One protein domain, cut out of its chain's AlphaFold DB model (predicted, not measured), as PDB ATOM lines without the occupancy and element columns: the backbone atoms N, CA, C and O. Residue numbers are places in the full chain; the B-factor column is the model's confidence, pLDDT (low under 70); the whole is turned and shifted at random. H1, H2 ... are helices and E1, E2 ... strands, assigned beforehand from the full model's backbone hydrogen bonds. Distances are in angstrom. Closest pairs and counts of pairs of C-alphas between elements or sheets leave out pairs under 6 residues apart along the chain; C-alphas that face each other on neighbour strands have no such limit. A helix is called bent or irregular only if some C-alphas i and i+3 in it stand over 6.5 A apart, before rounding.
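Overview. This is residues 29 to 123 of the 168 residues of the protein "K structural protein" of Bifidobacterium cuniculi (UniProt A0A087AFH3). A five-stranded sheet curls back on itself like part of a barrel, with E1 and E7 facing E3 and E4, E5 as the hinge, and the two edge strands E1 and E4 coming close at Leu 33 and Phe 79. A separate two-stranded ribbon, E2 with E6, lies toward the other end of the longest axis, and two short helices, H1 and H2, follow E1. The printed part has 95 residues, with two named helices and seven named strands in the order E1 H1 H2 E2 E3 E4 E5 E6 E7; the larger sheet has the order E1 E7 E5 E3 E4, and both sheets are antiparallel. The class is mixed, helices and strands, with under half of the residues in named elements. The whole is compact, with a radius of gyration of the C-alphas of 12.5 A, and spans 35 by 26 by 22 A.

Along the chain. Find C-alpha 29 at (461.441, 531.947, 378.429); from there E1 runs 16.0 A to residue 34. The larger sheet also holds E7, residues 115 to 121, 18.3 A long and ending at (461.703, 532.947, 372.020), E5, residues 96 to 98, E3, residues 66 to 69, and E4, residues 79 to 81. Look next for E2, residues 58 to 61, and E6, residues 102 to 107, which runs 15.9 A to (488.982, 540.929, 377.469). H1 is residues 36 to 39, and H2 is residues 43 to 49.

Arrangement. Start with the folded sheet, one sheet bent back on itself into two leaves that face each other; it is strongly twisted. E1 and E7 pair through N 31 and O 118, 2.9 A. E7 and E5 pair through N 121 and O 97, 2.8 A, E5 and E3 through N 67 and O 96, 2.8 A, and the hairpin E3 and E4 through N 68 and O 80, 2.9 A. Across the fold, the closest C-alphas of E1 and E4, Leu 33 and Phe 79, are 4.8 A apart. H1 only grazes this sheet, with residues 36 to 38, and only just touches H2, with 3 pairs of C-alphas within 8 A, Phe 38 and Lys 46 closest at 6.8 A. H2 is not on this sheet. In the ribbon, N 59 and O 104 of E2 and E6 are 2.9 A apart; E2 is apart from E4, E5 and E7. In H2 every O i to N i+4 pair is within hydrogen-bond range; H1 is too short for such a pair, and its one O i to N i+3 pair is not within range.

Size, cuts and confidence. The C-alphas farthest apart, Phe 108 and Arg 123, are 37.6 A apart. The printed part has no cut. Look at residues 82 to 95 for the one long link, E4 to E5. Mean pLDDT of the printed part is 90.2; residues 54 to 55, 108 to 109 and 113 to 115 are under 70.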
ATOM      1  N   THR A  29     461.071 532.486 377.115       93.62
ATOM      2  CA  THR A  29     461.441 531.947 378.429       93.62
ATOM      3  C   THR A  29     462.886 532.320 378.746       93.62
ATOM      4  O   THR A  29     463.657 532.598 377.829       93.62
ATOM      5  N   SER A  30     463.275 532.318 380.019       96.25
ATOM      6  CA  SER A  30     464.676 532.519 380.397       96.25
ATOM      7  C   SER A  30     465.475 531.230 380.215       96.25
ATOM      8  O   SER A  30     465.044 530.164 380.661       96.25
ATOM      9  N   VAL A  31     466.638 531.330 379.574       96.94
ATOM     10  CA  VAL A  31     467.606 530.236 379.416       96.94
ATOM     11  C   VAL A  31     469.007 530.699 379.793       96.94
ATOM     12  O   VAL A  31     469.301 531.891 379.789       96.94
ATOM     13  N   VAL A  32     469.871 529.741 380.109       97.06
ATOM     14  CA  VAL A  32     471.280 529.985 380.426       97.06
ATOM     15  C   VAL A  32     472.111 529.692 379.180       97.06
ATOM     16  O   VAL A  32     472.118 528.548 378.718       97.06
ATOM     17  N   LEU A  33     472.794 530.701 378.632       96.00
ATOM     18  CA  LEU A  33     473.746 530.501 377.539       96.00
ATOM     19  C   LEU A  33     475.073 529.940 378.052       96.00
ATOM     20  O   LEU A  33     475.542 530.286 379.134       96.00
ATOM     21  N   ASP A  34     475.691 529.106 377.226       94.75
ATOM     22  CA  ASP A  34     477.108 528.776 377.282       94.75
ATOM     23  C   ASP A  34     477.848 529.658 376.271       94.75
ATOM     24  O   ASP A  34     477.878 529.366 375.071       94.75
ATOM     25  N   LEU A  35     478.413 530.769 376.743       92.25
ATOM     26  CA  LEU A  35     479.042 531.764 375.874       92.25
ATOM     27  C   LEU A  35     480.292 531.208 375.170       92.25
ATOM     28  O   LEU A  35     480.603 531.614 374.047       92.25
ATOM     29  N   THR A  36     480.920 530.175 375.744       91.56
ATOM     30  CA  THR A  36     482.072 529.485 375.143       91.56
ATOM     31  C   THR A  36     481.733 528.838 373.792       91.56
ATOM     32  O   THR A  36     482.614 528.698 372.943       91.56
ATOM     33  N   THR A  37     480.462 528.501 373.529       93.38
ATOM     34  CA  THR A  37     480.019 527.961 372.226       93.38
ATOM     35  C   THR A  37     480.020 528.996 371.100       93.38
ATOM     36  O   THR A  37     480.143 528.629 369.931       93.38
ATOM     37  N   PHE A  38     479.922 530.284 371.436       93.19
ATOM     38  CA  PHE A  38     480.042 531.395 370.492       93.19
ATOM     39  C   PHE A  38     481.510 531.824 370.353       93.19
ATOM     40  O   PHE A  38     481.994 532.048 369.241       93.19
ATOM     41  N   GLU A  39     482.245 531.876 371.467       90.00
ATOM     42  CA  GLU A  39     483.671 532.216 371.497       90.00
ATOM     43  C   GLU A  39     484.552 531.185 370.769       90.00
ATOM     44  O   GLU A  39     485.489 531.563 370.066       90.00
ATOM     45  N   ASN A  40     484.239 529.891 370.864       90.31
ATOM     46  CA  ASN A  40     484.992 528.825 370.191       90.31
ATOM     47  C   ASN A  40     484.478 528.499 368.778       90.31
ATOM     48  O   ASN A  40     485.002 527.600 368.118       90.31
ATOM     49  N   ALA A  41     483.480 529.235 368.277       91.44
ATOM     50  CA  ALA A  41     482.996 529.074 366.911       91.44
ATOM     51  C   ALA A  41     484.065 529.471 365.868       91.44
ATOM     52  O   ALA A  41     484.991 530.244 366.141       91.44
ATOM     53  N   THR A  42     483.923 528.958 364.642       92.06
ATOM     54  CA  THR A  42     484.799 529.326 363.518       92.06
ATOM     55  C   THR A  42     484.647 530.806 363.160       92.06
ATOM     56  O   THR A  42     483.590 531.394 363.378       92.06
ATOM     57  N   ASP A  43     485.659 531.417 362.540       91.00
ATOM     58  CA  ASP A  43     485.604 532.834 362.137       91.00
ATOM     59  C   ASP A  43     484.452 533.157 361.169       91.00
ATOM     60  O   ASP A  43     483.992 534.297 361.105       91.00
ATOM     61  N   GLU A  44     483.976 532.171 360.403       91.81
ATOM     62  CA  GLU A  44     482.786 532.314 359.558       91.81
ATOM     63  C   GLU A  44     481.509 532.412 360.406       91.81
ATOM     64  O   GLU A  44     480.700 533.318 360.210       91.81
ATOM     65  N   LEU A  45     481.355 531.514 361.383       92.62
ATOM     66  CA  LEU A  45     480.217 531.505 362.298       92.62
ATOM     67  C   LEU A  45     480.243 532.720 363.233       92.62
ATOM     68  O   LEU A  45     479.219 533.365 363.405       92.62
ATOM     69  N   LYS A  46     481.411 533.141 363.730       91.94
ATOM     70  CA  LYS A  46     481.567 534.375 364.520       91.94
ATOM     71  C   LYS A  46     481.060 535.617 363.792       91.94
ATOM     72  O   LYS A  46     480.383 536.434 364.403       91.94
ATOM     73  N   LYS A  47     481.319 535.754 362.487       92.25
ATOM     74  CA  LYS A  47     480.797 536.876 361.677       92.25
ATOM     75  C   LYS A  47     479.272 536.855 361.541       92.25
ATOM     76  O   LYS A  47     478.664 537.914 361.423       92.25
ATOM     77  N   LYS A  48     478.670 535.661 361.569       94.25
ATOM     78  CA  LYS A  48     477.216 535.447 361.584       94.25
ATOM     79  C   LYS A  48     476.621 535.693 362.974       94.25
ATOM     80  O   LYS A  48     475.545 536.261 363.080       94.25
ATOM     81  N   TYR A  49     477.321 535.313 364.042       94.38
ATOM     82  CA  TYR A  49     476.819 535.407 365.417       94.38
ATOM     83  C   TYR A  49     476.993 536.799 366.024       94.38
ATOM     84  O   TYR A  49     476.193 537.196 366.866       94.38
ATOM     85  N   LEU A  50     478.042 537.527 365.632       92.56
ATOM     86  CA  LEU A  50     478.478 538.747 366.305       92.56
ATOM     87  C   LEU A  50     478.263 540.009 365.460       92.56
ATOM     88  O   LEU A  50     478.193 539.984 364.225       92.56
ATOM     89  N   THR A  51     478.194 541.139 366.151       90.12
ATOM     90  CA  THR A  51     478.223 542.495 365.596       90.12
ATOM     91  C   THR A  51     478.928 543.450 366.575       90.12
ATOM     92  O   THR A  51     479.207 543.076 367.714       90.12
ATOM     93  N   GLY A  52     479.294 544.656 366.129       85.56
ATOM     94  CA  GLY A  52     480.064 545.637 366.921       85.56
ATOM     95  C   GLY A  52     481.538 545.278 367.182       85.56
ATOM     96  O   GLY A  52     482.224 545.974 367.925       85.56
ATOM     97  N   VAL A  53     482.042 544.193 366.584       82.00
ATOM     98  CA  VAL A  53     483.400 543.681 366.828       82.00
ATOM     99  C   VAL A  53     484.468 544.642 366.288       82.00
ATOM    100  O   VAL A  53     484.488 544.940 365.095       82.00
ATOM    101  N   GLY A  54     485.421 545.026 367.143       69.31
ATOM    102  CA  GLY A  54     486.687 545.662 366.747       69.31
ATOM    103  C   GLY A  54     486.811 547.161 367.033       69.31
ATOM    104  O   GLY A  54     487.914 547.695 366.935       69.31
ATOM    105  N   GLU A  55     485.730 547.837 367.424       66.44
ATOM    106  CA  GLU A  55     485.752 549.278 367.739       66.44
ATOM    107  C   GLU A  55     485.904 549.561 369.245       66.44
ATOM    108  O   GLU A  55     486.344 550.641 369.644       66.44
ATOM    109  N   THR A  56     485.580 548.578 370.090       73.25
ATOM    110  CA  THR A  56     485.709 548.623 371.554       73.25
ATOM    111  C   THR A  56     486.061 547.232 372.107       73.25
ATOM    112  O   THR A  56     486.144 546.265 371.349       73.25
ATOM    113  N   ASN A  57     486.213 547.109 373.431       81.06
ATOM    114  CA  ASN A  57     486.272 545.817 374.132       81.06
ATOM    115  C   ASN A  57     484.878 545.171 374.300       81.06
ATOM    116  O   ASN A  57     484.705 544.293 375.138       81.06
ATOM    117  N   THR A  58     483.876 545.611 373.546       83.88
ATOM    118  CA  THR A  58     482.503 545.113 373.605       83.88
ATOM    119  C   THR A  58     482.105 544.601 372.228       83.88
ATOM    120  O   THR A  58     482.333 545.262 371.215       83.88
ATOM    121  N   ALA A  59     481.496 543.421 372.192       88.25
ATOM    122  CA  ALA A  59     480.804 542.882 371.032       88.25
ATOM    123  C   ALA A  59     479.372 542.508 371.429       88.25
ATOM    124  O   ALA A  59     479.036 542.449 372.610       88.25
ATOM    125  N   TYR A  60     478.522 542.241 370.441       90.69
ATOM    126  CA  TYR A  60     477.141 541.832 370.676       90.69
ATOM    127  C   TYR A  60     476.846 540.534 369.938       90.69
ATOM    128  O   TYR A  60     477.079 540.446 368.731       90.69
ATOM    129  N   ILE A  61     476.306 539.545 370.648       94.12
ATOM    130  CA  ILE A  61     475.667 538.375 370.042       94.12
ATOM    131  C   ILE A  61     474.324 538.834 369.476       94.12
ATOM    132  O   ILE A  61     473.552 539.482 370.185       94.12
ATOM    133  N   ARG A  62     474.049 538.509 368.212       96.12
ATOM    134  CA  ARG A  62     472.831 538.919 367.502       96.12
ATOM    135  C   ARG A  62     471.584 538.213 368.033       96.12
ATOM    136  O   ARG A  62     471.608 536.999 368.240       96.12
ATOM    137  N   SER A  63     470.475 538.941 368.161       96.19
ATOM    138  CA  SER A  63     469.148 538.336 368.309       96.19
ATOM    139  C   SER A  63     468.787 537.473 367.092       96.19
ATOM    140  O   SER A  63     469.443 537.510 366.051       96.19
ATOM    141  N   GLY A  64     467.771 536.623 367.232       96.56
ATOM    142  CA  GLY A  64     467.320 535.741 366.157       96.56
ATOM    143  C   GLY A  64     468.225 534.539 365.896       96.56
ATOM    144  O   GLY A  64     467.858 533.693 365.090       96.56
ATOM    145  N   ILE A  65     469.374 534.402 366.574       97.88
ATOM    146  CA  ILE A  65     470.197 533.187 366.492       97.88
ATOM    147  C   ILE A  65     469.368 531.971 366.943       97.88
ATOM    148  O   ILE A  65     468.872 531.973 368.074       97.88
ATOM    149  N   PRO A  66     469.248 530.920 366.108       97.31
ATOM    150  CA  PRO A  66     468.703 529.632 366.519       97.31
ATOM    151  C   PRO A  66     469.508 529.022 367.667       97.31
ATOM    152  O   PRO A  66     470.715 528.811 367.547       97.31
ATOM    153  N   LEU A  67     468.834 528.726 368.776       97.75
ATOM    154  CA  LEU A  67     469.413 528.131 369.975       97.75
ATOM    155  C   LEU A  67     469.023 526.659 370.100       97.75
ATOM    156  O   LEU A  67     467.883 526.274 369.831       97.75
ATOM    157  N   ALA A  68     469.964 525.851 370.573       97.25
ATOM    158  CA  ALA A  68     469.776 524.437 370.867       97.25
ATOM    159  C   ALA A  68     470.356 524.096 372.243       97.25
ATOM    160  O   ALA A  68     471.376 524.655 372.665       97.25
ATOM    161  N   ARG A  69     469.704 523.177 372.960       97.50
ATOM    162  CA  ARG A  69     470.176 522.694 374.259       97.50
ATOM    163  C   ARG A  69     471.423 521.813 374.124       97.50
ATOM    164  O   ARG A  69     471.454 520.864 373.347       97.50
ATOM    165  N   ILE A  70     472.409 522.071 374.979       97.94
ATOM    166  CA  ILE A  70     473.554 521.189 375.215       97.94
ATOM    167  C   ILE A  70     473.080 520.017 376.086       97.94
ATOM    168  O   ILE A  70     472.446 520.211 377.125       97.94
ATOM    169  N   THR A  71     473.365 518.790 375.661       97.69
ATOM    170  CA  THR A  71     472.874 517.542 376.277       97.69
ATOM    171  C   THR A  71     473.970 516.691 376.918       97.69
ATOM    172  O   THR A  71     473.652 515.770 377.670       97.69
ATOM    173  N   SER A  72     475.243 516.995 376.662       96.44
ATOM    174  CA  SER A  72     476.397 516.263 377.193       96.44
ATOM    175  C   SER A  72     477.561 517.193 377.560       96.44
ATOM    176  O   SER A  72     477.577 518.368 377.193       96.44
ATOM    177  N   GLY A  73     478.528 516.668 378.320       94.25
ATOM    178  CA  GLY A  73     479.659 517.438 378.850       94.25
ATOM    179  C   GLY A  73     479.287 518.359 380.019       94.25
ATOM    180  O   GLY A  73     478.156 518.351 380.507       94.25
ATOM    181  N   ASP A  74     480.252 519.163 380.463       91.12
ATOM    182  CA  ASP A  74     480.141 519.991 381.678       91.12
ATOM    183  C   ASP A  74     479.108 521.130 381.557       91.12
ATOM    184  O   ASP A  74     478.628 521.660 382.560       91.12
ATOM    185  N   ASN A  75     478.716 521.471 380.325       93.38
ATOM    186  CA  ASN A  75     477.729 522.504 380.005       93.38
ATOM    187  C   ASN A  75     476.322 521.943 379.708       93.38
ATOM    188  O   ASN A  75     475.442 522.686 379.270       93.38
ATOM    189  N   ALA A  76     476.075 520.655 379.974       96.19
ATOM    190  CA  ALA A  76     474.764 520.032 379.796       96.19
ATOM    191  C   ALA A  76     473.642 520.795 380.535       96.19
ATOM    192  O   ALA A  76     473.747 521.134 381.712       96.19
ATOM    193  N   GLY A  77     472.541 521.059 379.828       96.00
ATOM    194  CA  GLY A  77     471.405 521.855 380.302       96.00
ATOM    195  C   GLY A  77     471.473 523.349 379.955       96.00
ATOM    196  O   GLY A  77     470.424 523.998 379.973       96.00
ATOM    197  N   LYS A  78     472.649 523.878 379.586       96.88
ATOM    198  CA  LYS A  78     472.799 525.216 378.984       96.88
ATOM    199  C   LYS A  78     472.397 525.198 377.500       96.88
ATOM    200  O   LYS A  78     472.100 524.146 376.928       96.88
ATOM    201  N   PHE A  79     472.383 526.370 376.876       97.75
ATOM    202  CA  PHE A  79     472.056 526.567 375.464       97.75
ATOM    203  C   PHE A  79     473.216 527.229 374.716       97.75
ATOM    204  O   PHE A  79     473.906 528.088 375.257       97.75
ATOM    205  N   GLY A  80     473.395 526.859 373.452       96.81
ATOM    206  CA  GLY A  80     474.309 527.525 372.523       96.81
ATOM    207  C   GLY A  80     473.654 527.684 371.149       96.81
ATOM    208  O   GLY A  80     472.494 527.290 370.984       96.81
ATOM    209  N   PRO A  81     474.366 528.225 370.148       97.12
ATOM    210  CA  PRO A  81     473.851 528.301 368.793       97.12
ATOM    211  C   PRO A  81     473.676 526.882 368.240       97.12
ATOM    212  O   PRO A  81     474.537 526.018 368.450       97.12
ATOM    213  N   TYR A  82     472.564 526.651 367.543       96.38
ATOM    214  CA  TYR A  82     472.340 525.428 366.778       96.38
ATOM    215  C   TYR A  82     473.445 525.271 365.731       96.38
ATOM    216  O   TYR A  82     473.741 526.196 364.972       96.38
ATOM    217  N   ASP A  83     474.052 524.091 365.699       94.06
ATOM    218  CA  ASP A  83     475.133 523.750 364.784       94.06
ATOM    219  C   ASP A  83     474.980 522.278 364.373       94.06
ATOM    220  O   ASP A  83     475.224 521.395 365.199       94.06
ATOM    221  N   PRO A  84     474.623 521.981 363.107       91.94
ATOM    222  CA  PRO A  84     474.512 520.613 362.596       91.94
ATOM    223  C   PRO A  84     475.780 519.759 362.759       91.94
ATOM    224  O   PRO A  84     475.708 518.534 362.667       91.94
ATOM    225  N   LYS A  85     476.947 520.384 362.970       92.00
ATOM    226  CA  LYS A  85     478.246 519.716 363.145       92.00
ATOM    227  C   LYS A  85     478.637 519.524 364.614       92.00
ATOM    228  O   LYS A  85     479.651 518.874 364.875       92.00
ATOM    229  N   ALA A  86     477.869 520.062 365.562       93.50
ATOM    230  CA  ALA A  86     478.129 519.880 366.983       93.50
ATOM    231  C   ALA A  86     477.918 518.421 367.420       93.50
ATOM    232  O   ALA A  86     477.104 517.685 366.863       93.50
ATOM    233  N   THR A  87     478.645 518.007 368.456       95.44
ATOM    234  CA  THR A  87     478.585 516.655 369.048       95.44
ATOM    235  C   THR A  87     478.027 516.649 370.477       95.44
ATOM    236  O   THR A  87     477.911 515.594 371.097       95.44
ATOM    237  N   ASP A  88     477.662 517.825 370.988       96.06
ATOM    238  CA  ASP A  88     477.226 518.092 372.365       96.06
ATOM    239  C   ASP A  88     475.688 518.091 372.540       96.06
ATOM    240  O   ASP A  88     475.172 518.245 373.647       96.06
ATOM    241  N   GLY A  89     474.938 517.901 371.449       95.69
ATOM    242  CA  GLY A  89     473.473 517.967 371.385       95.69
ATOM    243  C   GLY A  89     472.930 519.128 370.549       95.69
ATOM    244  O   GLY A  89     471.797 519.048 370.070       95.69
ATOM    245  N   ARG A  90     473.735 520.172 370.291       96.44
ATOM    246  CA  ARG A  90     473.301 521.366 369.536       96.44
ATOM    247  C   ARG A  90     473.032 521.128 368.046       96.44
ATOM    248  O   ARG A  90     472.596 522.047 367.361       96.44
ATOM    249  N   ASN A  91     473.242 519.909 367.557       94.12
ATOM    250  CA  ASN A  91     472.881 519.453 366.216       94.12
ATOM    251  C   ASN A  91     471.471 518.834 366.123       94.12
ATOM    252  O   ASN A  91     471.021 518.536 365.021       94.12
ATOM    253  N   GLY A  92     470.781 518.596 367.246       90.50
ATOM    254  CA  GLY A  92     469.534 517.820 367.256       90.50
ATOM    255  C   GLY A  92     468.266 518.610 366.913       90.50
ATOM    256  O   GLY A  92     467.468 518.180 366.082       90.50
ATOM    257  N   ARG A  93     468.034 519.739 367.593       93.75
ATOM    258  CA  ARG A  93     466.765 520.488 367.551       93.75
ATOM    259  C   ARG A  93     466.992 521.960 367.878       93.75
ATOM    260  O   ARG A  93     467.704 522.270 368.828       93.75
ATOM    261  N   ILE A  94     466.340 522.851 367.138       96.19
ATOM    262  CA  ILE A  94     466.251 524.277 367.470       96.19
ATOM    263  C   ILE A  94     465.146 524.436 368.515       96.19
ATOM    264  O   ILE A  94     463.965 524.296 368.205       96.19
ATOM    265  N   ASP A  95     465.512 524.711 369.762       95.50
ATOM    266  CA  ASP A  95     464.565 524.884 370.868       95.50
ATOM    267  C   ASP A  95     463.933 526.287 370.892       95.50
ATOM    268  O   ASP A  95     462.857 526.475 371.463       95.50
ATOM    269  N   GLY A  96     464.578 527.263 370.250       95.88
ATOM    270  CA  GLY A  96     464.095 528.634 370.159       95.88
ATOM    271  C   GLY A  96     465.053 529.567 369.424       95.88
ATOM    272  O   GLY A  96     466.042 529.125 368.845       95.88
ATOM    273  N   LEU A  97     464.760 530.865 369.466       96.88
ATOM    274  CA  LEU A  97     465.612 531.943 368.957       96.88
ATOM    275  C   LEU A  97     466.034 532.860 370.111       96.88
ATOM    276  O   LEU A  97     465.243 533.091 371.027       96.88
ATOM    277  N   LEU A  98     467.242 533.415 370.066       97.25
ATOM    278  CA  LEU A  98     467.687 534.429 371.026       97.25
ATOM    279  C   LEU A  98     466.813 535.700 370.908       97.25
ATOM    280  O   LEU A  98     466.743 536.299 369.839       97.25
ATOM    281  N   GLU A  99     466.113 536.100 371.977       94.44
ATOM    282  CA  GLU A  99     465.058 537.142 371.931       94.44
ATOM    283  C   GLU A  99     465.598 538.560 371.696       94.44
ATOM    284  O   GLU A  99     464.870 539.422 371.209       94.44
ATOM    285  N   SER A 100     466.841 538.842 372.088       92.94
ATOM    286  CA  SER A 100     467.451 540.175 371.989       92.94
ATOM    287  C   SER A 100     468.972 540.075 371.938       92.94
ATOM    288  O   SER A 100     469.530 539.067 372.375       92.94
ATOM    289  N   ASN A 101     469.637 541.114 371.427       92.50
ATOM    290  CA  ASN A 101     471.099 541.180 371.433       92.50
ATOM    291  C   ASN A 101     471.664 541.006 372.855       92.50
ATOM    292  O   ASN A 101     471.158 541.601 373.808       92.50
ATOM    293  N   VAL A 102     472.752 540.244 372.982       91.62
ATOM    294  CA  VAL A 102     473.476 540.048 374.250       91.62
ATOM    295  C   VAL A 102     474.816 540.756 374.156       91.62
ATOM    296  O   VAL A 102     475.618 540.443 373.275       91.62
ATOM    297  N   GLU A 103     475.056 541.715 375.046       88.81
ATOM    298  CA  GLU A 103     476.356 542.375 375.170       88.81
ATOM    299  C   GLU A 103     477.376 541.408 375.784       88.81
ATOM    300  O   GLU A 103     477.106 540.789 376.811       88.81
ATOM    301  N   VAL A 104     478.547 541.282 375.159       87.88
ATOM    302  CA  VAL A 104     479.671 540.492 375.673       87.88
ATOM    303  C   VAL A 104     480.939 541.340 375.701       87.88
ATOM    304  O   VAL A 104     481.341 541.940 374.700       87.88
ATOM    305  N   THR A 105     481.585 541.390 376.864       84.06
ATOM    306  CA  THR A 105     482.880 542.058 377.026       84.06
ATOM    307  C   THR A 105     483.994 541.113 376.590       84.06
ATOM    308  O   THR A 105     484.118 540.000 377.098       84.06
ATOM    309  N   VAL A 106     484.809 541.568 375.645       77.06
ATOM    310  CA  VAL A 106     485.979 540.868 375.120       77.06
ATOM    311  C   VAL A 106     487.221 541.428 375.815       77.06
ATOM    312  O   VAL A 106     487.696 542.525 375.505       77.06
ATOM    313  N   GLY A 107     487.730 540.667 376.778       70.56
ATOM    314  CA  GLY A 107     488.982 540.929 377.469       70.56
ATOM    315  C   GLY A 107     490.207 540.508 376.649       70.56
ATOM    316  O   GLY A 107     490.123 540.015 375.525       70.56
ATOM    317  N   PHE A 108     491.396 540.686 377.229       58.28
ATOM    318  CA  PHE A 108     492.665 540.333 376.570       58.28
ATOM    319  C   PHE A 108     492.865 538.813 376.396       58.28
ATOM    320  O   PHE A 108     493.620 538.392 375.524       58.28
ATOM    321  N   ASN A 109     492.195 537.999 377.219       65.50
ATOM    322  CA  ASN A 109     492.360 536.540 377.270       65.50
ATOM    323  C   ASN A 109     491.184 535.754 376.662       65.50
ATOM    324  O   ASN A 109     491.219 534.527 376.697       65.50
ATOM    325  N   GLY A 110     490.154 536.434 376.153       73.94
ATOM    326  CA  GLY A 110     488.869 535.831 375.803       73.94
ATOM    327  C   GLY A 110     487.703 536.679 376.304       73.94
ATOM    328  O   GLY A 110     487.873 537.870 376.576       73.94
ATOM    329  N   TRP A 111     486.519 536.094 376.412       82.19
ATOM    330  CA  TRP A 111     485.325 536.779 376.909       82.19
ATOM    331  C   TRP A 111     485.328 536.840 378.445       82.19
ATOM    332  O   TRP A 111     485.588 535.846 379.114       82.19
ATOM    333  N   ASP A 112     485.016 538.006 379.021       70.31
ATOM    334  CA  ASP A 112     485.064 538.213 380.483       70.31
ATOM    335  C   ASP A 112     483.890 537.534 381.232       70.31
ATOM    336  O   ASP A 112     483.861 537.514 382.464       70.31
ATOM    337  N   ALA A 113     482.919 536.973 380.501       67.19
ATOM    338  CA  ALA A 113     481.812 536.183 381.028       67.19
ATOM    339  C   ALA A 113     481.595 534.918 380.180       67.19
ATOM    340  O   ALA A 113     481.548 534.981 378.954       67.19
ATOM    341  N   GLU A 114     481.406 533.774 380.846       68.62
ATOM    342  CA  GLU A 114     481.181 532.464 380.205       68.62
ATOM    343  C   GLU A 114     479.702 532.030 380.205       68.62
ATOM    344  O   GLU A 114     479.316 531.096 379.499       68.62
ATOM    345  N   ILE A 115     478.859 532.674 381.021       66.56
ATOM    346  CA  ILE A 115     477.467 532.283 381.271       66.56
ATOM    347  C   ILE A 115     476.599 533.537 381.401       66.56
ATOM    348  O   ILE A 115     476.904 534.394 382.224       66.56
ATOM    349  N   GLU A 116     475.485 533.595 380.666       80.50
ATOM    350  CA  GLU A 116     474.513 534.700 380.724       80.50
ATOM    351  C   GLU A 116     473.070 534.168 380.765       80.50
ATOM    352  O   GLU A 116     472.775 533.126 380.169       80.50
ATOM    353  N   THR A 117     472.159 534.860 381.463       92.56
ATOM    354  CA  THR A 117     470.735 534.474 381.520       92.56
ATOM    355  C   THR A 117     469.921 535.342 380.570       92.56
ATOM    356  O   THR A 117     469.663 536.510 380.839       92.56
ATOM    357  N   VAL A 118     469.463 534.751 379.469       94.31
ATOM    358  CA  VAL A 118     468.873 535.476 378.334       94.31
ATOM    359  C   VAL A 118     467.423 535.078 378.088       94.31
ATOM    360  O   VAL A 118     466.969 534.013 378.511       94.31
ATOM    361  N   GLY A 119     466.693 535.908 377.344       95.12
ATOM    362  CA  GLY A 119     465.415 535.514 376.758       95.12
ATOM    363  C   GLY A 119     465.618 534.619 375.532       95.12
ATOM    364  O   GLY A 119     466.354 534.973 374.617       95.12
ATOM    365  N   MET A 120     464.920 533.486 375.481       96.50
ATOM    366  CA  MET A 120     464.772 532.654 374.287       96.50
ATOM    367  C   MET A 120     463.304 532.616 373.873       96.50
ATOM    368  O   MET A 120     462.451 532.126 374.620       96.50
ATOM    369  N   ARG A 121     463.005 533.101 372.668       94.94
ATOM    370  CA  ARG A 121     461.703 532.947 372.020       94.94
ATOM    371  C   ARG A 121     461.497 531.495 371.624       94.94
ATOM    372  O   ARG A 121     462.352 530.915 370.973       94.94
ATOM    373  N   TYR A 122     460.346 530.927 371.964       93.19
ATOM    374  CA  TYR A 122     459.947 529.571 371.570       93.19
ATOM    375  C   TYR A 122     458.662 529.556 370.726       93.19
ATOM    376  O   TYR A 122     458.141 528.487 370.421       93.19
ATOM    377  N   ARG A 123     458.109 530.724 370.369       92.06
ATOM    378  CA  ARG A 123     456.987 530.838 369.427       92.06
ATOM    379  C   ARG A 123     456.891 532.209 368.765       92.06
ATOM    380  O   ARG A 123     457.295 533.221 369.354       92.06
TER     381      ARG A 123